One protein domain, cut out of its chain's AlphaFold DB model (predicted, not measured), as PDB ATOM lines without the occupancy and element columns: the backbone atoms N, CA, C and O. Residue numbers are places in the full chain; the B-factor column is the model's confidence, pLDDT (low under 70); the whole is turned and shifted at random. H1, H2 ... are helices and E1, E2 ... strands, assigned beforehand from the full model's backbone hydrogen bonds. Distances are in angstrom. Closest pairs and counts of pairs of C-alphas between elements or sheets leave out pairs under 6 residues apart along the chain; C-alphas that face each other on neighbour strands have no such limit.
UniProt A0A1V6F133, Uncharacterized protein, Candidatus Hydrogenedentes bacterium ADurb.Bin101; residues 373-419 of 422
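AT A GLANCE: This is residues 373 to 419 of the 422 residues of an uncharacterized protein of Candidatus Hydrogenedentes bacterium ADurb.Bin101 (UniProt A0A1V6F133). Two helices side by side, H1 and H2, form a helical hairpin, and a small two-stranded hairpin, E1 and E2, packs on the far side of H2, mainly through E2. The parts stand in one flat row, with H2 in the middle, H1 on one side and the strands on the other. The printed part has 47 residues, with two named helices followed by two named strands, in the order H1, H2, E1, E2. The sheet has the order E1 - E2 and is antiparallel, and the class is mixed, helices and strands. The whole is compact, with a radius of gyration of the C-alphas of 10.5 A, and flat, with spans of 28 by 22 by 10 A.

HOW THE PARTS SIT: Begin at residue 373, where H1, residues 373 to 383, starts. Next comes H2, residues 389 to 400, which touches H1 and makes a helical hairpin with it. Look at Ile 379 and Ala 392, whose C-alphas are the closest of the two helices at 5.1 A. The two run opposite ways at a shallow tilt of 23 degrees. In H1 and H2 every O i to N i+4 pair is within hydrogen-bond range. Go on to E1, residues 405 to 407, and E2, residues 416 to 418, antiparallel neighbours that form a hairpin, with 146 degrees between their directions. Here N 406 and O 417 are within hydrogen-bond range at 2.8 A, as are N 417 and O 406 at 2.8 A. The closest C-alphas of H2 and E2 are those of Leu 398 and Ser 418, 5.4 A apart. For H2 and E1 they are those of Leu 398 and Tyr 405, 6.4 A apart. H1 is apart from E1 and from E2.

IN THESE COORDINATES: Find C-alpha 373 at (66.822, 19.475, 123.683); from there H1 runs 15.3 A to C-alpha 383. H2 begins at C-alpha 389, at (82.903, 21.295, 118.370), and runs 16.7 A to C-alpha 400. E1 covers 7.1 A from C-alpha 405 to C-alpha 407. E2 covers 6.9 A and ends at C-alpha 418, at (69.804, 16.066, 106.835).

THE WHOLE: The two C-alphas farthest apart are those of Gln 384 and Arg 419, at 29.4 A. The printed part has no cut. The links from H1 to H2 and from H2 to E1 are tight, the link from E1 to E2 is short with 8 residues, and no link is long. The mean pLDDT of the printed part is 88.6, and no printed residue is under 70.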
ATOM      1  N   SER A 373      66.324  19.878 122.363       93.25
ATOM      2  CA  SER A 373      66.822  19.475 123.683       93.25
ATOM      3  C   SER A 373      68.179  18.779 123.573       93.25
ATOM      4  O   SER A 373      69.105  19.115 124.309       93.25
ATOM      5  N   GLU A 374      68.311  17.877 122.610       94.38
ATOM      6  CA  GLU A 374      69.509  17.100 122.309       94.38
ATOM      7  C   GLU A 374      70.625  17.956 121.710       94.38
ATOM      8  O   GLU A 374      71.762  17.943 122.192       94.38
ATOM      9  N   ALA A 375      70.291  18.790 120.719       95.75
ATOM     10  CA  ALA A 375      71.234  19.742 120.143       95.75
ATOM     11  C   ALA A 375      71.793  20.690 121.215       95.75
ATOM     12  O   ALA A 375      73.006  20.888 121.302       95.75
ATOM     13  N   VAL A 376      70.928  21.261 122.060       94.94
ATOM     14  CA  VAL A 376      71.332  22.178 123.138       94.94
ATOM     15  C   VAL A 376      72.171  21.462 124.194       94.94
ATOM     16  O   VAL A 376      73.181  22.016 124.635       94.94
ATOM     17  N   TYR A 377      71.796  20.239 124.576       91.94
ATOM     18  CA  TYR A 377      72.568  19.430 125.517       91.94
ATOM     19  C   TYR A 377      73.995  19.202 125.007       91.94
ATOM     20  O   TYR A 377      74.969  19.491 125.707       91.94
ATOM     21  N   TYR A 378      74.131  18.793 123.747       93.31
ATOM     22  CA  TYR A 378      75.429  18.509 123.146       93.31
ATOM     23  C   TYR A 378      76.269  19.782 122.915       93.31
ATOM     24  O   TYR A 378      77.481  19.790 123.140       93.31
ATOM     25  N   ILE A 379      75.635  20.909 122.557       95.25
ATOM     26  CA  ILE A 379      76.288  22.232 122.506       95.25
ATOM     27  C   ILE A 379      76.818  22.634 123.888       95.25
ATOM     28  O   ILE A 379      77.924  23.169 123.982       95.25
ATOM     29  N   SER A 380      76.067  22.371 124.960       92.81
ATOM     30  CA  SER A 380      76.523  22.647 126.325       92.81
ATOM     31  C   SER A 380      77.742  21.800 126.696       92.81
ATOM     32  O   SER A 380      78.706  22.331 127.249       92.81
ATOM     33  N   GLY A 381      77.750  20.515 126.326       89.81
ATOM     34  CA  GLY A 381      78.909  19.633 126.488       89.81
ATOM     35  C   GLY A 381      80.152  20.158 125.761       89.81
ATOM     36  O   GLY A 381      81.245  20.188 126.332       89.81
ATOM     37  N   TRP A 382      79.991  20.675 124.540       93.75
ATOM     38  CA  TRP A 382      81.079  21.338 123.813       93.75
ATOM     39  C   TRP A 382      81.573  22.611 124.520       93.75
ATOM     40  O   TRP A 382      82.782  22.798 124.664       93.75
ATOM     41  N   GLN A 383      80.673  23.471 125.009       93.69
ATOM     42  CA  GLN A 383      81.048  24.690 125.747       93.69
ATOM     43  C   GLN A 383      81.838  24.391 127.030       93.69
ATOM     44  O   GLN A 383      82.628  25.221 127.477       93.69
ATOM     45  N   GLN A 384      81.644  23.203 127.599       93.56
ATOM     46  CA  GLN A 384      82.366  22.704 128.770       93.56
ATOM     47  C   GLN A 384      83.669  21.965 128.407       93.56
ATOM     48  O   GLN A 384      84.411  21.563 129.299       93.56
ATOM     49  N   GLY A 385      83.972  21.801 127.114       87.50
ATOM     50  CA  GLY A 385      85.164  21.104 126.622       87.50
ATOM     51  C   GLY A 385      85.074  19.576 126.678       87.50
ATOM     52  O   GLY A 385      86.105  18.913 126.588       87.50
ATOM     53  N   ILE A 386      83.868  19.030 126.845       84.44
ATOM     54  CA  ILE A 386      83.610  17.588 126.965       84.44
ATOM     55  C   ILE A 386      83.396  16.972 125.578       84.44
ATOM     56  O   ILE A 386      83.903  15.890 125.303       84.44
ATOM     57  N   GLU A 387      82.712  17.697 124.686       89.75
ATOM     58  CA  GLU A 387      82.334  17.207 123.355       89.75
ATOM     59  C   GLU A 387      83.064  17.933 122.206       89.75
ATOM     60  O   GLU A 387      83.368  19.132 122.308       89.75
ATOM     61  N   PRO A 388      83.318  17.267 121.061       90.25
ATOM     62  CA  PRO A 388      83.923  17.904 119.894       90.25
ATOM     63  C   PRO A 388      83.026  18.983 119.269       90.25
ATOM     64  O   PRO A 388      81.877  18.739 118.895       90.25
ATOM     65  N   MET A 389      83.598  20.164 119.014       91.50
ATOM     66  CA  MET A 389      82.903  21.295 118.370       91.50
ATOM     67  C   MET A 389      82.239  20.925 117.040       91.50
ATOM     68  O   MET A 389      81.133  21.365 116.734       91.50
ATOM     69  N   ALA A 390      82.925  20.111 116.235       88.38
ATOM     70  CA  ALA A 390      82.468  19.709 114.912       88.38
ATOM     71  C   ALA A 390      81.149  18.913 114.965       88.38
ATOM     72  O   ALA A 390      80.332  19.026 114.053       88.38
ATOM     73  N   TYR A 391      80.936  18.153 116.040       92.12
ATOM     74  CA  TYR A 391      79.756  17.315 116.236       92.12
ATOM     75  C   TYR A 391      78.615  18.172 116.797       92.12
ATOM     76  O   TYR A 391      77.502  18.122 116.291       92.12
ATOM     77  N   ALA A 392      78.903  19.087 117.730       93.62
ATOM     78  CA  ALA A 392      77.911  20.048 118.220       93.62
ATOM     79  C   ALA A 392      77.341  20.955 117.115       93.62
ATOM     80  O   ALA A 392      76.131  21.163 117.037       93.62
ATOM     81  N   ILE A 393      78.192  21.450 116.209       93.31
ATOM     82  CA  ILE A 393      77.737  22.234 115.050       93.31
ATOM     83  C   ILE A 393      76.880  21.374 114.116       93.31
ATOM     84  O   ILE A 393      75.908  21.872 113.544       93.31
ATOM     85  N   ARG A 394      77.218  20.090 113.948       95.38
ATOM     86  CA  ARG A 394      76.451  19.198 113.080       95.38
ATOM     87  C   ARG A 394      75.083  18.866 113.666       95.38
ATOM     88  O   ARG A 394      74.115  18.991 112.925       95.38
ATOM     89  N   ALA A 395      74.984  18.575 114.962       94.94
ATOM     90  CA  ALA A 395      73.708  18.429 115.667       94.94
ATOM     91  C   ALA A 395      72.805  19.655 115.450       94.94
ATOM     92  O   ALA A 395      71.666  19.523 115.011       94.94
ATOM     93  N   ALA A 396      73.347  20.862 115.659       95.56
ATOM     94  CA  ALA A 396      72.610  22.108 115.457       95.56
ATOM     95  C   ALA A 396      72.114  22.275 114.011       95.56
ATOM     96  O   ALA A 396      70.985  22.705 113.785       95.56
ATOM     97  N   TYR A 397      72.953  21.925 113.032       94.69
ATOM     98  CA  TYR A 397      72.587  21.969 111.618       94.69
ATOM     99  C   TYR A 397      71.453  20.993 111.283       94.69
ATOM    100  O   TYR A 397      70.523  21.372 110.577       94.69
ATOM    101  N   LEU A 398      71.522  19.753 111.775       94.56
ATOM    102  CA  LEU A 398      70.507  18.726 111.521       94.56
ATOM    103  C   LEU A 398      69.156  19.123 112.119       94.56
ATOM    104  O   LEU A 398      68.150  19.080 111.415       94.56
ATOM    105  N   TRP A 399      69.160  19.627 113.355       94.94
ATOM    106  CA  TRP A 399      67.983  20.221 113.988       94.94
ATOM    107  C   TRP A 399      67.370  21.340 113.123       94.94
ATOM    108  O   TRP A 399      66.195  21.283 112.765       94.94
ATOM    109  N   GLN A 400      68.176  22.315 112.684       93.88
ATOM    110  CA  GLN A 400      67.696  23.420 111.836       93.88
ATOM    111  C   GLN A 400      67.185  22.971 110.458       93.88
ATOM    112  O   GLN A 400      66.358  23.656 109.858       93.88
ATOM    113  N   ALA A 401      67.680  21.846 109.946       88.44
ATOM    114  CA  ALA A 401      67.327  21.307 108.638       88.44
ATOM    115  C   ALA A 401      66.078  20.403 108.654       88.44
ATOM    116  O   ALA A 401      65.749  19.818 107.621       88.44
ATOM    117  N   GLY A 402      65.374  20.311 109.787       83.44
ATOM    118  CA  GLY A 402      64.156  19.510 109.932       83.44
ATOM    119  C   GLY A 402      64.306  18.278 110.822       83.44
ATOM    120  O   GLY A 402      63.475  17.383 110.716       83.44
ATOM    121  N   GLU A 403      65.330  18.241 111.682       87.94
ATOM    122  CA  GLU A 403      65.586  17.249 112.745       87.94
ATOM    123  C   GLU A 403      66.038  15.874 112.253       87.94
ATOM    124  O   GLU A 403      66.983  15.315 112.802       87.94
ATOM    125  N   TYR A 404      65.427  15.345 111.196       84.44
ATOM    126  CA  TYR A 404      65.757  14.030 110.655       84.44
ATOM    127  C   TYR A 404      67.104  14.022 109.939       84.44
ATOM    128  O   TYR A 404      67.420  14.893 109.117       84.44
ATOM    129  N   TYR A 405      67.868  12.961 110.171       86.69
ATOM    130  CA  TYR A 405      69.145  12.761 109.507       86.69
ATOM    131  C   TYR A 405      69.353  11.312 109.065       86.69
ATOM    132  O   TYR A 405      68.555  10.415 109.322       86.69
ATOM    133  N   ARG A 406      70.423  11.092 108.306       80.25
ATOM    134  CA  ARG A 406      70.883   9.774 107.862       80.25
ATOM    135  C   ARG A 406      72.401   9.719 107.903       80.25
ATOM    136  O   ARG A 406      73.058  10.749 107.761       80.25
ATOM    137  N   TYR A 407      72.953   8.518 108.006       79.38
ATOM    138  CA  TYR A 407      74.391   8.313 107.870       79.38
ATOM    139  C   TYR A 407      74.796   8.096 106.402       79.38
ATOM    140  O   TYR A 407      74.125   7.382 105.656       79.38
ATOM    141  N   VAL A 408      75.917   8.687 105.997       74.19
ATOM    142  CA  VAL A 408      76.619   8.486 104.727       74.19
ATOM    143  C   VAL A 408      78.088   8.192 105.001       74.19
ATOM    144  O   VAL A 408      78.673   8.735 105.936       74.19
ATOM    145  N   ASP A 409      78.698   7.353 104.168       71.44
ATOM    146  CA  ASP A 409      80.070   6.868 104.350       71.44
ATOM    147  C   ASP A 409      81.120   7.928 103.953       71.44
ATOM    148  O   ASP A 409      81.828   7.823 102.954       71.44
ATOM    149  N   THR A 410      81.156   9.031 104.706       75.94
ATOM    150  CA  THR A 410      82.130  10.125 104.572       75.94
ATOM    151  C   THR A 410      82.778  10.429 105.923       75.94
ATOM    152  O   THR A 410      82.351   9.931 106.957       75.94
ATOM    153  N   ALA A 411      83.836  11.242 105.952       78.19
ATOM    154  CA  ALA A 411      84.493  11.582 107.213       78.19
ATOM    155  C   ALA A 411      83.582  12.421 108.132       78.19
ATOM    156  O   ALA A 411      82.949  13.389 107.690       78.19
ATOM    157  N   ALA A 412      83.572  12.099 109.429       76.75
ATOM    158  CA  ALA A 412      82.888  12.902 110.436       76.75
ATOM    159  C   ALA A 412      83.394  14.363 110.437       76.75
ATOM    160  O   ALA A 412      84.587  14.609 110.238       76.75
ATOM    161  N   PRO A 413      82.507  15.357 110.639       87.31
ATOM    162  CA  PRO A 413      81.078  15.227 110.947       87.31
ATOM    163  C   PRO A 413      80.162  15.210 109.703       87.31
ATOM    164  O   PRO A 413      78.948  15.358 109.823       87.31
ATOM    165  N   ARG A 414      80.705  15.099 108.481       85.38
ATOM    166  CA  ARG A 414      79.890  15.141 107.250       85.38
ATOM    167  C   ARG A 414      79.108  13.856 107.002       85.38
ATOM    168  O   ARG A 414      78.149  13.898 106.240       85.38
ATOM    169  N   CYS A 415      79.462  12.775 107.693       81.69
ATOM    170  CA  CYS A 415      78.742  11.511 107.645       81.69
ATOM    171  C   CYS A 415      77.269  11.605 108.048       81.69
ATOM    172  O   CYS A 415      76.502  10.761 107.621       81.69
ATOM    173  N   TRP A 416      76.825  12.609 108.804       90.75
ATOM    174  CA  TRP A 416      75.408  12.740 109.169       90.75
ATOM    175  C   TRP A 416      74.713  13.771 108.296       90.75
ATOM    176  O   TRP A 416      74.934  14.947 108.513       90.75
ATOM    177  N   GLU A 417      73.902  13.409 107.309       87.75
ATOM    178  CA  GLU A 417      73.224  14.363 106.414       87.75
ATOM    179  C   GLU A 417      71.748  14.549 106.768       87.75
ATOM    180  O   GLU A 417      71.074  13.587 107.121       87.75
ATOM    181  N   SER A 418      71.227  15.773 106.625       87.25
ATOM    182  CA  SER A 418      69.804  16.066 106.835       87.25
ATOM    183  C   SER A 418      68.935  15.333 105.814       87.25
ATOM    184  O   SER A 418      69.284  15.264 104.630       87.25
ATOM    185  N   ARG A 419      67.775  14.845 106.248       79.31
ATOM    186  CA  ARG A 419      66.790  14.165 105.405       79.31
ATOM    187  C   ARG A 419      65.439  14.861 105.532       79.31
ATOM    188  O   ARG A 419      64.953  15.074 106.632       79.31
TER     189      ARG A 419